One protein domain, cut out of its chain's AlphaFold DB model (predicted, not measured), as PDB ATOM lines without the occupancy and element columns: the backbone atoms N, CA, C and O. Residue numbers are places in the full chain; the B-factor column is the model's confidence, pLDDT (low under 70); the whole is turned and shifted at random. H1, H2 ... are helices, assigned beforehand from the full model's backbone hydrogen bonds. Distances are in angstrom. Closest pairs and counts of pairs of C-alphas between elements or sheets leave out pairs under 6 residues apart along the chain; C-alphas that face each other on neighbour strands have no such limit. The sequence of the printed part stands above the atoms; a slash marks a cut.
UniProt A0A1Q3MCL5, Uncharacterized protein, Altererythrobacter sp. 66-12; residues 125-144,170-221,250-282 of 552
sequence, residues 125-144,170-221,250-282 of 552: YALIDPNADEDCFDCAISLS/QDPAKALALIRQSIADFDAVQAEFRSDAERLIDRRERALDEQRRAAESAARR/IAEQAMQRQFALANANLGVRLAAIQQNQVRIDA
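What this domain is: This is residues 125 to 144, 170 to 221 and 250 to 282 of the 552 residues of an uncharacterized protein of Altererythrobacter sp. 66-12 (UniProt A0A1Q3MCL5). What is the main picture? Two long straight helices, H1 and H2, run alongside each other in opposite directions as a rod, and the loop of residues 125 to 144 lies along the middle part of H1. Both ends of H1 stick out, with residues 170 to 175 and 206 to 221 standing free. What is printed? There are 105 residues with two named helices, H1 then H2, and no named strand; the class is all helix. How extended is it? It is extended, with a radius of gyration of the C-alphas of 19.9 A and spans of 76 by 23 by 18 A.

Where its parts are: Where does the printed part begin? It begins at C-alpha 125, at (-22.810, -15.216, 31.818), and residues 125 to 144 hold no named element. Where are the helices? H1 is residues 172 to 221, 73.5 A from first to last C-alpha, beginning at C-alpha 172 at (-9.978, -7.730, 5.169). H2 is residues 250 to 282, 47.2 A long by the same measure, ending at C-alpha 282 at (-1.429, -20.236, 9.269).

How they stand to each other: How close do H1 and H2 come? They are near each other, with 20 pairs of C-alphas within 10 A, and the closest are 8.0 A apart. Are their backbones well formed? In H2 every O i to N i+4 pair is within hydrogen-bond range, and in H1 45 of 46 are.

The domain as a whole: How large is it? The two C-alphas farthest apart, those of Gln 170 and Arg 221, are 77.3 A apart. Where are the cuts? Residues 145 to 169 are not printed, with 33.2 A between C-alphas 144 and 170. Residues 222 to 249 are not printed either, with 28.6 A between C-alphas 221 and 250. Where is confidence low? The mean pLDDT of the printed part is 70.3, and 50 residues are under 70, among them 125 to 144 and 250 to 274.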
ATOM      1  N   TYR A 125     -23.390 -13.963  32.336       61.09
ATOM      2  CA  TYR A 125     -22.810 -15.216  31.818       61.09
ATOM      3  C   TYR A 125     -23.407 -16.512  32.385       61.09
ATOM      4  O   TYR A 125     -23.340 -17.544  31.722       61.09
ATOM      5  N   ALA A 126     -24.038 -16.467  33.560       59.53
ATOM      6  CA  ALA A 126     -24.783 -17.592  34.120       59.53
ATOM      7  C   ALA A 126     -26.110 -17.107  34.717       59.53
ATOM      8  O   ALA A 126     -26.120 -16.349  35.691       59.53
ATOM      9  N   LEU A 127     -27.230 -17.561  34.155       57.72
ATOM     10  CA  LEU A 127     -28.530 -17.449  34.809       57.72
ATOM     11  C   LEU A 127     -28.694 -18.637  35.756       57.72
ATOM     12  O   LEU A 127     -28.748 -19.790  35.330       57.72
ATOM     13  N   ILE A 128     -28.772 -18.325  37.048       58.16
ATOM     14  CA  ILE A 128     -29.273 -19.230  38.080       58.16
ATOM     15  C   ILE A 128     -30.718 -18.800  38.322       58.16
ATOM     16  O   ILE A 128     -30.929 -17.725  38.887       58.16
ATOM     17  N   ASP A 129     -31.706 -19.590  37.895       59.03
ATOM     18  CA  ASP A 129     -33.096 -19.339  38.288       59.03
ATOM     19  C   ASP A 129     -33.235 -19.606  39.800       59.03
ATOM     20  O   ASP A 129     -33.042 -20.742  40.238       59.03
ATOM     21  N   PRO A 130     -33.562 -18.594  40.630       54.34
ATOM     22  CA  PRO A 130     -33.733 -18.784  42.068       54.34
ATOM     23  C   PRO A 130     -35.008 -19.569  42.427       54.34
ATOM     24  O   PRO A 130     -35.232 -19.837  43.606       54.34
ATOM     25  N   ASN A 131     -35.843 -19.904  41.437       52.78
ATOM     26  CA  ASN A 131     -37.057 -20.711  41.564       52.78
ATOM     27  C   ASN A 131     -36.942 -22.067  40.849       52.78
ATOM     28  O   ASN A 131     -37.918 -22.819  40.867       52.78
ATOM     29  N   ALA A 132     -35.790 -22.388  40.240       60.28
ATOM     30  CA  ALA A 132     -35.531 -23.737  39.759       60.28
ATOM     31  C   ALA A 132     -35.696 -24.696  40.942       60.28
ATOM     32  O   ALA A 132     -35.096 -24.489  42.000       60.28
ATOM     33  N   ASP A 133     -36.543 -25.712  40.765       57.44
ATOM     34  CA  ASP A 133     -36.819 -26.702  41.806       57.44
ATOM     35  C   ASP A 133     -35.494 -27.293  42.309       57.44
ATOM     36  O   ASP A 133     -34.583 -27.522  41.506       57.44
ATOM     37  N   GLU A 134     -35.350 -27.543  43.616       56.91
ATOM     38  CA  GLU A 134     -34.057 -27.973  44.169       56.91
ATOM     39  C   GLU A 134     -33.578 -29.282  43.513       56.91
ATOM     40  O   GLU A 134     -32.370 -29.512  43.424       56.91
ATOM     41  N   ASP A 135     -34.493 -30.093  42.975       54.91
ATOM     42  CA  ASP A 135     -34.207 -31.321  42.229       54.91
ATOM     43  C   ASP A 135     -33.936 -31.125  40.711       54.91
ATOM     44  O   ASP A 135     -33.417 -32.047  40.078       54.91
ATOM     45  N   CYS A 136     -34.195 -29.953  40.104       57.81
ATOM     46  CA  CYS A 136     -33.885 -29.675  38.688       57.81
ATOM     47  C   CYS A 136     -32.565 -28.904  38.500       57.81
ATOM     48  O   CYS A 136     -32.550 -27.701  38.240       57.81
ATOM     49  N   PHE A 137     -31.427 -29.602  38.558       49.75
ATOM     50  CA  PHE A 137     -30.128 -28.971  38.270       49.75
ATOM     51  C   PHE A 137     -29.969 -28.549  36.796       49.75
ATOM     52  O   PHE A 137     -29.349 -27.523  36.525       49.75
ATOM     53  N   ASP A 138     -30.592 -29.273  35.858       45.97
ATOM     54  CA  ASP A 138     -30.612 -28.913  34.430       45.97
ATOM     55  C   ASP A 138     -31.388 -27.598  34.162       45.97
ATOM     56  O   ASP A 138     -31.206 -26.990  33.113       45.97
ATOM     57  N   CYS A 139     -32.203 -27.128  35.119       53.03
ATOM     58  CA  CYS A 139     -32.875 -25.823  35.096       53.03
ATOM     59  C   CYS A 139     -32.022 -24.688  35.716       53.03
ATOM     60  O   CYS A 139     -32.396 -23.520  35.636       53.03
ATOM     61  N   ALA A 140     -30.925 -25.015  36.411       55.97
ATOM     62  CA  ALA A 140     -30.282 -24.121  37.382       55.97
ATOM     63  C   ALA A 140     -29.000 -23.425  36.883       55.97
ATOM     64  O   ALA A 140     -28.450 -22.589  37.606       55.97
ATOM     65  N   ILE A 141     -28.500 -23.767  35.689       58.41
ATOM     66  CA  ILE A 141     -27.359 -23.094  35.050       58.41
ATOM     67  C   ILE A 141     -27.558 -23.047  33.526       58.41
ATOM     68  O   ILE A 141     -27.257 -24.015  32.826       58.41
ATOM     69  N   SER A 142     -27.939 -21.884  32.997       61.34
ATOM     70  CA  SER A 142     -27.885 -21.601  31.558       61.34
ATOM     71  C   SER A 142     -26.917 -20.461  31.231       61.34
ATOM     72  O   SER A 142     -26.764 -19.498  31.989       61.34
ATOM     73  N   LEU A 143     -26.261 -20.562  30.070       62.88
ATOM     74  CA  LEU A 143     -25.730 -19.390  29.370       62.88
ATOM     75  C   LEU A 143     -26.932 -18.566  28.901       62.88
ATOM     76  O   LEU A 143     -27.777 -19.099  28.182       62.88
ATOM     77  N   SER A 144     -27.003 -17.287  29.277       67.25
ATOM     78  CA  SER A 144     -27.995 -16.389  28.673       67.25
ATOM     79  C   SER A 144     -27.702 -16.205  27.182       67.25
ATOM     80  O   SER A 144     -26.540 -16.234  26.764       67.25
ATOM     81  N   GLN A 170     -13.175  -2.507   0.951       84.12
ATOM     82  CA  GLN A 170     -13.190  -3.643   1.871       84.12
ATOM     83  C   GLN A 170     -11.869  -3.702   2.663       84.12
ATOM     84  O   GLN A 170     -10.783  -3.698   2.083       84.12
ATOM     85  N   ASP A 171     -11.955  -3.825   3.990       87.00
ATOM     86  CA  ASP A 171     -10.819  -3.961   4.912       87.00
ATOM     87  C   ASP A 171     -10.742  -5.402   5.469       87.00
ATOM     88  O   ASP A 171     -11.214  -5.685   6.582       87.00
ATOM     89  N   PRO A 172     -10.134  -6.348   4.722       83.12
ATOM     90  CA  PRO A 172      -9.978  -7.730   5.169       83.12
ATOM     91  C   PRO A 172      -9.110  -7.874   6.424       83.12
ATOM     92  O   PRO A 172      -9.258  -8.851   7.161       83.12
ATOM     93  N   ALA A 173      -8.205  -6.926   6.692       83.38
ATOM     94  CA  ALA A 173      -7.333  -6.979   7.860       83.38
ATOM     95  C   ALA A 173      -8.123  -6.690   9.145       83.38
ATOM     96  O   ALA A 173      -7.996  -7.426  10.130       83.38
ATOM     97  N   LYS A 174      -8.985  -5.669   9.123       87.81
ATOM     98  CA  LYS A 174      -9.874  -5.313  10.236       87.81
ATOM     99  C   LYS A 174     -11.034  -6.292  10.388       87.81
ATOM    100  O   LYS A 174     -11.351  -6.650  11.522       87.81
ATOM    101  N   ALA A 175     -11.585  -6.808   9.286       85.25
ATOM    102  CA  ALA A 175     -12.546  -7.911   9.315       85.25
ATOM    103  C   ALA A 175     -11.975  -9.130  10.064       85.25
ATOM    104  O   ALA A 175     -12.556  -9.590  11.048       85.25
ATOM    105  N   LEU A 176     -10.789  -9.603   9.662       83.00
ATOM    106  CA  LEU A 176     -10.118 -10.743  10.291       83.00
ATOM    107  C   LEU A 176      -9.729 -10.466  11.753       83.00
ATOM    108  O   LEU A 176      -9.828 -11.363  12.589       83.00
ATOM    109  N   ALA A 177      -9.320  -9.239  12.093       85.81
ATOM    110  CA  ALA A 177      -9.036  -8.852  13.476       85.81
ATOM    111  C   ALA A 177     -10.287  -8.924  14.374       85.81
ATOM    112  O   ALA A 177     -10.218  -9.470  15.475       85.81
ATOM    113  N   LEU A 178     -11.436  -8.437  13.894       87.56
ATOM    114  CA  LEU A 178     -12.706  -8.489  14.626       87.56
ATOM    115  C   LEU A 178     -13.249  -9.920  14.750       87.56
ATOM    116  O   LEU A 178     -13.720 -10.296  15.821       87.56
ATOM    117  N   ILE A 179     -13.109 -10.750  13.713       81.31
ATOM    118  CA  ILE A 179     -13.505 -12.168  13.751       81.31
ATOM    119  C   ILE A 179     -12.622 -12.967  14.727       81.31
ATOM    120  O   ILE A 179     -13.145 -13.723  15.543       81.31
ATOM    121  N   ARG A 180     -11.297 -12.756  14.727       83.12
ATOM    122  CA  ARG A 180     -10.393 -13.336  15.742       83.12
ATOM    123  C   ARG A 180     -10.792 -12.923  17.158       83.12
ATOM    124  O   ARG A 180     -10.829 -13.762  18.055       83.12
ATOM    125  N   GLN A 181     -11.106 -11.643  17.355       88.00
ATOM    126  CA  GLN A 181     -11.530 -11.139  18.656       88.00
ATOM    127  C   GLN A 181     -12.890 -11.726  19.078       88.00
ATOM    128  O   GLN A 181     -13.028 -12.088  20.238       88.00
ATOM    129  N   SER A 182     -13.843 -11.906  18.154       83.75
ATOM    130  CA  SER A 182     -15.108 -12.618  18.406       83.75
ATOM    131  C   SER A 182     -14.874 -14.041  18.932       83.75
ATOM    132  O   SER A 182     -15.481 -14.442  19.921       83.75
ATOM    133  N   ILE A 183     -13.932 -14.789  18.348       77.62
ATOM    134  CA  ILE A 183     -13.577 -16.132  18.839       77.62
ATOM    135  C   ILE A 183     -12.993 -16.053  20.262       77.62
ATOM    136  O   ILE A 183     -13.404 -16.820  21.132       77.62
ATOM    137  N   ALA A 184     -12.122 -15.078  20.540       83.88
ATOM    138  CA  ALA A 184     -11.588 -14.854  21.887       83.88
ATOM    139  C   ALA A 184     -12.664 -14.425  22.912       83.88
ATOM    140  O   ALA A 184     -12.577 -14.799  24.081       83.88
ATOM    141  N   ASP A 185     -13.697 -13.685  22.494       83.69
ATOM    142  CA  ASP A 185     -14.841 -13.348  23.351       83.69
ATOM    143  C   ASP A 185     -15.679 -14.594  23.673       83.69
ATOM    144  O   ASP A 185     -16.090 -14.788  24.813       83.69
ATOM    145  N   PHE A 186     -15.902 -15.465  22.685       76.69
ATOM    146  CA  PHE A 186     -16.636 -16.725  22.837       76.69
ATOM    147  C   PHE A 186     -15.905 -17.727  23.749       76.69
ATOM    148  O   PHE A 186     -16.552 -18.457  24.504       76.69
ATOM    149  N   ASP A 187     -14.570 -17.715  23.743       74.19
ATOM    150  CA  ASP A 187     -13.743 -18.439  24.714       74.19
ATOM    151  C   ASP A 187     -13.848 -17.830  26.126       74.19
ATOM    152  O   ASP A 187     -13.983 -18.564  27.110       74.19
ATOM    153  N   ALA A 188     -13.835 -16.496  26.249       82.31
ATOM    154  CA  ALA A 188     -13.948 -15.798  27.533       82.31
ATOM    155  C   ALA A 188     -15.308 -16.038  28.217       82.31
ATOM    156  O   ALA A 188     -15.341 -16.418  29.389       82.31
ATOM    157  N   VAL A 189     -16.408 -15.922  27.460       76.69
ATOM    158  CA  VAL A 189     -17.787 -16.270  27.868       76.69
ATOM    159  C   VAL A 189     -17.843 -17.637  28.552       76.69
ATOM    160  O   VAL A 189     -18.541 -17.825  29.548       76.69
ATOM    161  N   GLN A 190     -17.090 -18.604  28.029       71.94
ATOM    162  CA  GLN A 190     -17.135 -19.986  28.495       71.94
ATOM    163  C   GLN A 190     -16.145 -20.309  29.606       71.94
ATOM    164  O   GLN A 190     -16.434 -21.169  30.442       71.94
ATOM    165  N   ALA A 191     -15.012 -19.611  29.664       77.50
ATOM    166  CA  ALA A 191     -14.159 -19.620  30.846       77.50
ATOM    167  C   ALA A 191     -14.928 -19.088  32.069       77.50
ATOM    168  O   ALA A 191     -14.850 -19.682  33.146       77.50
ATOM    169  N   GLU A 192     -15.727 -18.030  31.893       78.44
ATOM    170  CA  GLU A 192     -16.587 -17.477  32.943       78.44
ATOM    171  C   GLU A 192     -17.730 -18.436  33.312       78.44
ATOM    172  O   GLU A 192     -17.832 -18.821  34.477       78.44
ATOM    173  N   PHE A 193     -18.498 -18.931  32.332       73.75
ATOM    174  CA  PHE A 193     -19.573 -19.913  32.553       73.75
ATOM    175  C   PHE A 193     -19.103 -21.177  33.284       73.75
ATOM    176  O   PHE A 193     -19.733 -21.601  34.254       73.75
ATOM    177  N   ARG A 194     -17.970 -21.771  32.871       73.06
ATOM    178  CA  ARG A 194     -17.395 -22.935  33.562       73.06
ATOM    179  C   ARG A 194     -17.060 -22.594  35.011       73.06
ATOM    180  O   ARG A 194     -17.388 -23.368  35.904       73.06
ATOM    181  N   SER A 195     -16.463 -21.426  35.241       79.81
ATOM    182  CA  SER A 195     -16.090 -20.972  36.579       79.81
ATOM    183  C   SER A 195     -17.311 -20.701  37.473       79.81
ATOM    184  O   SER A 195     -17.247 -20.955  38.675       79.81
ATOM    185  N   ASP A 196     -18.444 -20.245  36.925       74.50
ATOM    186  CA  ASP A 196     -19.701 -20.118  37.679       74.50
ATOM    187  C   ASP A 196     -20.399 -21.453  37.944       74.50
ATOM    188  O   ASP A 196     -20.922 -21.656  39.045       74.50
ATOM    189  N   ALA A 197     -20.354 -22.387  36.992       70.06
ATOM    190  CA  ALA A 197     -20.865 -23.739  37.193       70.06
ATOM    191  C   ALA A 197     -20.070 -24.482  38.278       70.06
ATOM    192  O   ALA A 197     -20.664 -25.030  39.210       70.06
ATOM    193  N   GLU A 198     -18.736 -24.405  38.227       76.94
ATOM    194  CA  GLU A 198     -17.840 -24.852  39.298       76.94
ATOM    195  C   GLU A 198     -18.239 -24.192  40.628       76.94
ATOM    196  O   GLU A 198     -18.577 -24.903  41.572       76.94
ATOM    197  N   ARG A 199     -18.345 -22.852  40.696       80.50
ATOM    198  CA  ARG A 199     -18.803 -22.126  41.901       80.50
ATOM    199  C   ARG A 199     -20.181 -22.563  42.412       80.50
ATOM    200  O   ARG A 199     -20.446 -22.387  43.605       80.50
ATOM    201  N   LEU A 200     -21.105 -23.038  41.571       71.69
ATOM    202  CA  LEU A 200     -22.421 -23.508  42.023       71.69
ATOM    203  C   LEU A 200     -22.362 -24.932  42.587       71.69
ATOM    204  O   LEU A 200     -22.895 -25.153  43.675       71.69
ATOM    205  N   ILE A 201     -21.666 -25.854  41.915       71.62
ATOM    206  CA  ILE A 201     -21.407 -27.217  42.413       71.62
ATOM    207  C   ILE A 201     -20.746 -27.133  43.796       71.62
ATOM    208  O   ILE A 201     -21.264 -27.665  44.774       71.62
ATOM    209  N   ASP A 202     -19.693 -26.327  43.898       80.19
ATOM    210  CA  ASP A 202     -18.905 -26.062  45.103       80.19
ATOM    211  C   ASP A 202     -19.765 -25.508  46.268       80.19
ATOM    212  O   ASP A 202     -19.568 -25.845  47.439       80.19
ATOM    213  N   ARG A 203     -20.777 -24.676  45.967       80.88
ATOM    214  CA  ARG A 203     -21.774 -24.191  46.947       80.88
ATOM    215  C   ARG A 203     -22.764 -25.283  47.362       80.88
ATOM    216  O   ARG A 203     -23.088 -25.367  48.547       80.88
ATOM    217  N   ARG A 204     -23.234 -26.109  46.423       74.19
ATOM    218  CA  ARG A 204     -24.218 -27.172  46.684       74.19
ATOM    219  C   ARG A 204     -23.612 -28.336  47.470       74.19
ATOM    220  O   ARG A 204     -24.252 -28.809  48.403       74.19
ATOM    221  N   GLU A 205     -22.371 -28.726  47.184       78.44
ATOM    222  CA  GLU A 205     -21.628 -29.706  47.989       78.44
ATOM    223  C   GLU A 205     -21.490 -29.240  49.445       78.44
ATOM    224  O   GLU A 205     -21.825 -29.986  50.365       78.44
ATOM    225  N   ARG A 206     -21.098 -27.976  49.674       84.56
ATOM    226  CA  ARG A 206     -21.041 -27.396  51.029       84.56
ATOM    227  C   ARG A 206     -22.398 -27.415  51.737       84.56
ATOM    228  O   ARG A 206     -22.454 -27.803  52.900       84.56
ATOM    229  N   ALA A 207     -23.480 -27.049  51.048       79.12
ATOM    230  CA  ALA A 207     -24.827 -27.066  51.622       79.12
ATOM    231  C   ALA A 207     -25.291 -28.487  51.998       79.12
ATOM    232  O   ALA A 207     -25.827 -28.690  53.089       79.12
ATOM    233  N   LEU A 208     -25.041 -29.484  51.142       77.31
ATOM    234  CA  LEU A 208     -25.341 -30.893  51.424       77.31
ATOM    235  C   LEU A 208     -24.522 -31.421  52.610       77.31
ATOM    236  O   LEU A 208     -25.059 -32.123  53.470       77.31
ATOM    237  N   ASP A 209     -23.245 -31.051  52.705       83.38
ATOM    238  CA  ASP A 209     -22.381 -31.475  53.807       83.38
ATOM    239  C   ASP A 209     -22.760 -30.787  55.137       83.38
ATOM    240  O   ASP A 209     -22.711 -31.408  56.201       83.38
ATOM    241  N   GLU A 210     -23.253 -29.544  55.105       89.31
ATOM    242  CA  GLU A 210     -23.865 -28.874  56.262       89.31
ATOM    243  C   GLU A 210     -25.190 -29.526  56.690       89.31
ATOM    244  O   GLU A 210     -25.356 -29.830  57.876       89.31
ATOM    245  N   GLN A 211     -26.098 -29.827  55.752       80.31
ATOM    246  CA  GLN A 211     -27.332 -30.577  56.035       80.31
ATOM    247  C   GLN A 211     -27.025 -31.950  56.650       80.31
ATOM    248  O   GLN A 211     -27.651 -32.353  57.635       80.31
ATOM    249  N   ARG A 212     -26.021 -32.655  56.120       80.00
ATOM    250  CA  ARG A 212     -25.542 -33.934  56.649       80.00
ATOM    251  C   ARG A 212     -25.031 -33.795  58.082       80.00
ATOM    252  O   ARG A 212     -25.479 -34.536  58.955       80.00
ATOM    253  N   ARG A 213     -24.140 -32.836  58.358       88.06
ATOM    254  CA  ARG A 213     -23.621 -32.567  59.715       88.06
ATOM    255  C   ARG A 213     -24.754 -32.203  60.682       88.06
ATOM    256  O   ARG A 213     -24.758 -32.666  61.826       88.06
ATOM    257  N   ALA A 214     -25.749 -31.438  60.228       85.88
ATOM    258  CA  ALA A 214     -26.941 -31.120  61.007       85.88
ATOM    259  C   ALA A 214     -27.760 -32.381  61.338       85.88
ATOM    260  O   ALA A 214     -28.074 -32.600  62.513       85.88
ATOM    261  N   ALA A 215     -28.027 -33.250  60.358       76.56
ATOM    262  CA  ALA A 215     -28.734 -34.517  60.548       76.56
ATOM    263  C   ALA A 215     -27.976 -35.485  61.478       76.56
ATOM    264  O   ALA A 215     -28.566 -36.025  62.415       76.56
ATOM    265  N   GLU A 216     -26.659 -35.641  61.305       84.81
ATOM    266  CA  GLU A 216     -25.809 -36.428  62.210       84.81
ATOM    267  C   GLU A 216     -25.846 -35.868  63.650       84.81
ATOM    268  O   GLU A 216     -25.894 -36.631  64.618       84.81
ATOM    269  N   SER A 217     -25.902 -34.540  63.821       87.75
ATOM    270  CA  SER A 217     -26.049 -33.905  65.141       87.75
ATOM    271  C   SER A 217     -27.439 -34.096  65.768       87.75
ATOM    272  O   SER A 217     -27.563 -34.082  66.995       87.75
ATOM    273  N   ALA A 218     -28.488 -34.244  64.955       80.56
ATOM    274  CA  ALA A 218     -29.847 -34.516  65.415       80.56
ATOM    275  C   ALA A 218     -29.965 -35.979  65.865       80.56
ATOM    276  O   ALA A 218     -30.314 -36.233  67.015       80.56
ATOM    277  N   ALA A 219     -29.518 -36.923  65.031       75.31
ATOM    278  CA  ALA A 219     -29.490 -38.349  65.353       75.31
ATOM    279  C   ALA A 219     -28.658 -38.660  66.616       75.31
ATOM    280  O   ALA A 219     -29.053 -39.499  67.429       75.31
ATOM    281  N   ARG A 220     -27.541 -37.950  66.848       81.94
ATOM    282  CA  ARG A 220     -26.759 -38.045  68.102       81.94
ATOM    283  C   ARG A 220     -27.517 -37.520  69.327       81.94
ATOM    284  O   ARG A 220     -27.378 -38.081  70.412       81.94
ATOM    285  N   ARG A 221     -28.324 -36.465  69.181       78.12
ATOM    286  CA  ARG A 221     -29.180 -35.949  70.267       78.12
ATOM    287  C   ARG A 221     -30.327 -36.912  70.570       78.12
ATOM    288  O   ARG A 221     -30.539 -37.240  71.734       78.12
ATOM    289  N   ILE A 250     -27.379 -41.081  43.533       62.34
ATOM    290  CA  ILE A 250     -27.923 -41.221  42.173       62.34
ATOM    291  C   ILE A 250     -28.042 -39.847  41.496       62.34
ATOM    292  O   ILE A 250     -27.656 -39.721  40.334       62.34
ATOM    293  N   ALA A 251     -28.496 -38.815  42.215       52.94
ATOM    294  CA  ALA A 251     -28.536 -37.445  41.705       52.94
ATOM    295  C   ALA A 251     -27.125 -36.898  41.408       52.94
ATOM    296  O   ALA A 251     -26.888 -36.383  40.321       52.94
ATOM    297  N   GLU A 252     -26.164 -37.071  42.319       60.12
ATOM    298  CA  GLU A 252     -24.752 -36.685  42.154       60.12
ATOM    299  C   GLU A 252     -24.123 -37.351  40.921       60.12
ATOM    300  O   GLU A 252     -23.511 -36.672  40.097       60.12
ATOM    301  N   GLN A 253     -24.326 -38.659  40.729       67.81
ATOM    302  CA  GLN A 253     -23.818 -39.374  39.551       67.81
ATOM    303  C   GLN A 253     -24.533 -38.978  38.250       67.81
ATOM    304  O   GLN A 253     -23.910 -39.015  37.186       67.81
ATOM    305  N   ALA A 254     -25.808 -38.584  38.306       55.97
ATOM    306  CA  ALA A 254     -26.522 -38.028  37.159       55.97
ATOM    307  C   ALA A 254     -25.992 -36.630  36.795       55.97
ATOM    308  O   ALA A 254     -25.611 -36.417  35.644       55.97
ATOM    309  N   MET A 255     -25.861 -35.724  37.773       55.34
ATOM    310  CA  MET A 255     -25.298 -34.378  37.593       55.34
ATOM    311  C   MET A 255     -23.868 -34.435  37.045       55.34
ATOM    312  O   MET A 255     -23.569 -33.788  36.044       55.34
ATOM    313  N   GLN A 256     -22.993 -35.268  37.623       62.88
ATOM    314  CA  GLN A 256     -21.623 -35.444  37.127       62.88
ATOM    315  C   GLN A 256     -21.589 -35.990  35.691       62.88
ATOM    316  O   GLN A 256     -20.747 -35.564  34.902       62.88
ATOM    317  N   ARG A 257     -22.514 -36.886  35.311       62.28
ATOM    318  CA  ARG A 257     -22.630 -37.368  33.924       62.28
ATOM    319  C   ARG A 257     -23.127 -36.292  32.964       62.28
ATOM    320  O   ARG A 257     -22.530 -36.156  31.903       62.28
ATOM    321  N   GLN A 258     -24.165 -35.531  33.311       53.75
ATOM    322  CA  GLN A 258     -24.680 -34.472  32.434       53.75
ATOM    323  C   GLN A 258     -23.672 -33.332  32.283       53.75
ATOM    324  O   GLN A 258     -23.373 -32.931  31.162       53.75
ATOM    325  N   PHE A 259     -23.042 -32.889  33.375       57.28
ATOM    326  CA  PHE A 259     -21.980 -31.883  33.324       57.28
ATOM    327  C   PHE A 259     -20.769 -32.368  32.510       57.28
ATOM    328  O   PHE A 259     -20.209 -31.595  31.732       57.28
ATOM    329  N   ALA A 260     -20.399 -33.651  32.611       58.94
ATOM    330  CA  ALA A 260     -19.362 -34.244  31.768       58.94
ATOM    331  C   ALA A 260     -19.778 -34.341  30.289       58.94
ATOM    332  O   ALA A 260     -18.952 -34.069  29.425       58.94
ATOM    333  N   LEU A 261     -21.033 -34.680  29.973       56.28
ATOM    334  CA  LEU A 261     -21.542 -34.737  28.595       56.28
ATOM    335  C   LEU A 261     -21.638 -33.343  27.958       56.28
ATOM    336  O   LEU A 261     -21.231 -33.174  26.809       56.28
ATOM    337  N   ALA A 262     -22.114 -32.343  28.701       51.84
ATOM    338  CA  ALA A 262     -22.155 -30.951  28.264       51.84
ATOM    339  C   ALA A 262     -20.736 -30.413  28.009       51.84
ATOM    340  O   ALA A 262     -20.442 -29.967  26.900       51.84
ATOM    341  N   ASN A 263     -19.821 -30.540  28.980       56.41
ATOM    342  CA  ASN A 263     -18.430 -30.100  28.812       56.41
ATOM    343  C   ASN A 263     -17.663 -30.907  27.755       56.41
ATOM    344  O   ASN A 263     -16.805 -30.334  27.091       56.41
ATOM    345  N   ALA A 264     -17.950 -32.197  27.558       58.50
ATOM    346  CA  ALA A 264     -17.330 -32.979  26.488       58.50
ATOM    347  C   ALA A 264     -17.806 -32.500  25.111       58.50
ATOM    348  O   ALA A 264     -16.981 -32.166  24.265       58.50
ATOM    349  N   ASN A 265     -19.121 -32.402  24.892       55.38
ATOM    350  CA  ASN A 265     -19.672 -31.975  23.604       55.38
ATOM    351  C   ASN A 265     -19.272 -30.538  23.251       55.38
ATOM    352  O   ASN A 265     -18.874 -30.276  22.118       55.38
ATOM    353  N   LEU A 266     -19.343 -29.617  24.215       57.75
ATOM    354  CA  LEU A 266     -18.987 -28.214  24.020       57.75
ATOM    355  C   LEU A 266     -17.460 -28.036  23.941       57.75
ATOM    356  O   LEU A 266     -16.948 -27.499  22.963       57.75
ATOM    357  N   GLY A 267     -16.712 -28.579  24.905       60.00
ATOM    358  CA  GLY A 267     -15.254 -28.470  24.988       60.00
ATOM    359  C   GLY A 267     -14.503 -29.100  23.812       60.00
ATOM    360  O   GLY A 267     -13.550 -28.497  23.321       60.00
ATOM    361  N   VAL A 268     -14.938 -30.259  23.303       62.06
ATOM    362  CA  VAL A 268     -14.334 -30.871  22.101       62.06
ATOM    363  C   VAL A 268     -14.600 -30.013  20.863       62.06
ATOM    364  O   VAL A 268     -13.679 -29.767  20.084       62.06
ATOM    365  N   ARG A 269     -15.822 -29.483  20.704       63.41
ATOM    366  CA  ARG A 269     -16.163 -28.573  19.595       63.41
ATOM    367  C   ARG A 269     -15.344 -27.283  19.632       63.41
ATOM    368  O   ARG A 269     -14.995 -26.770  18.576       63.41
ATOM    369  N   LEU A 270     -14.986 -26.791  20.816       60.06
ATOM    370  CA  LEU A 270     -14.172 -25.581  20.991       60.06
ATOM    371  C   LEU A 270     -12.688 -25.827  20.779       60.06
ATOM    372  O   LEU A 270     -12.052 -25.039  20.092       60.06
ATOM    373  N   ALA A 271     -12.155 -26.943  21.278       64.06
ATOM    374  CA  ALA A 271     -10.805 -27.374  20.929       64.06
ATOM    375  C   ALA A 271     -10.658 -27.489  19.400       64.06
ATOM    376  O   ALA A 271      -9.636 -27.087  18.848       64.06
ATOM    377  N   ALA A 272     -11.710 -27.941  18.707       65.75
ATOM    378  CA  ALA A 272     -11.767 -27.927  17.253       65.75
ATOM    379  C   ALA A 272     -11.901 -26.513  16.650       65.75
ATOM    380  O   ALA A 272     -11.179 -26.224  15.705       65.75
ATOM    381  N   ILE A 273     -12.732 -25.598  17.182       65.19
ATOM    382  CA  ILE A 273     -12.776 -24.184  16.728       65.19
ATOM    383  C   ILE A 273     -11.405 -23.509  16.891       65.19
ATOM    384  O   ILE A 273     -10.924 -22.881  15.954       65.19
ATOM    385  N   GLN A 274     -10.738 -23.676  18.032       66.19
ATOM    386  CA  GLN A 274      -9.407 -23.122  18.292       66.19
ATOM    387  C   GLN A 274      -8.343 -23.749  17.380       66.19
ATOM    388  O   GLN A 274      -7.535 -23.035  16.789       66.19
ATOM    389  N   GLN A 275      -8.359 -25.074  17.196       70.00
ATOM    390  CA  GLN A 275      -7.453 -25.750  16.263       70.00
ATOM    391  C   GLN A 275      -7.704 -25.311  14.812       70.00
ATOM    392  O   GLN A 275      -6.747 -25.103  14.063       70.00
ATOM    393  N   ASN A 276      -8.967 -25.127  14.424       69.12
ATOM    394  CA  ASN A 276      -9.360 -24.566  13.136       69.12
ATOM    395  C   ASN A 276      -8.843 -23.134  12.994       69.12
ATOM    396  O   ASN A 276      -8.242 -22.819  11.974       69.12
ATOM    397  N   GLN A 277      -8.988 -22.292  14.019       68.12
ATOM    398  CA  GLN A 277      -8.502 -20.915  13.999       68.12
ATOM    399  C   GLN A 277      -6.976 -20.850  13.854       68.12
ATOM    400  O   GLN A 277      -6.484 -20.078  13.040       68.12
ATOM    401  N   VAL A 278      -6.215 -21.734  14.510       69.50
ATOM    402  CA  VAL A 278      -4.758 -21.849  14.295       69.50
ATOM    403  C   VAL A 278      -4.418 -22.291  12.861       69.50
ATOM    404  O   VAL A 278      -3.468 -21.771  12.272       69.50
ATOM    405  N   ARG A 279      -5.197 -23.201  12.251       70.06
ATOM    406  CA  ARG A 279      -5.048 -23.564  10.822       70.06
ATOM    407  C   ARG A 279      -5.365 -22.376   9.904       70.06
ATOM    408  O   ARG A 279      -4.616 -22.125   8.962       70.06
ATOM    409  N   ILE A 280      -6.428 -21.626  10.195       69.56
ATOM    410  CA  ILE A 280      -6.848 -20.418   9.467       69.56
ATOM    411  C   ILE A 280      -5.798 -19.312   9.598       69.56
ATOM    412  O   ILE A 280      -5.490 -18.648   8.616       69.56
ATOM    413  N   ASP A 281      -5.185 -19.141  10.765       70.62
ATOM    414  CA  ASP A 281      -4.143 -18.140  10.981       70.62
ATOM    415  C   ASP A 281      -2.829 -18.504  10.288       70.62
ATOM    416  O   ASP A 281      -2.166 -17.615   9.756       70.62
ATOM    417  N   ALA A 282      -2.495 -19.792  10.167       67.69
ATOM    418  CA  ALA A 282      -1.429 -20.236   9.269       67.69
ATOM    419  C   ALA A 282      -1.774 -19.938   7.793       67.69
ATOM    420  O   ALA A 282      -0.952 -19.371   7.073       67.69
TER     421      ALA A 282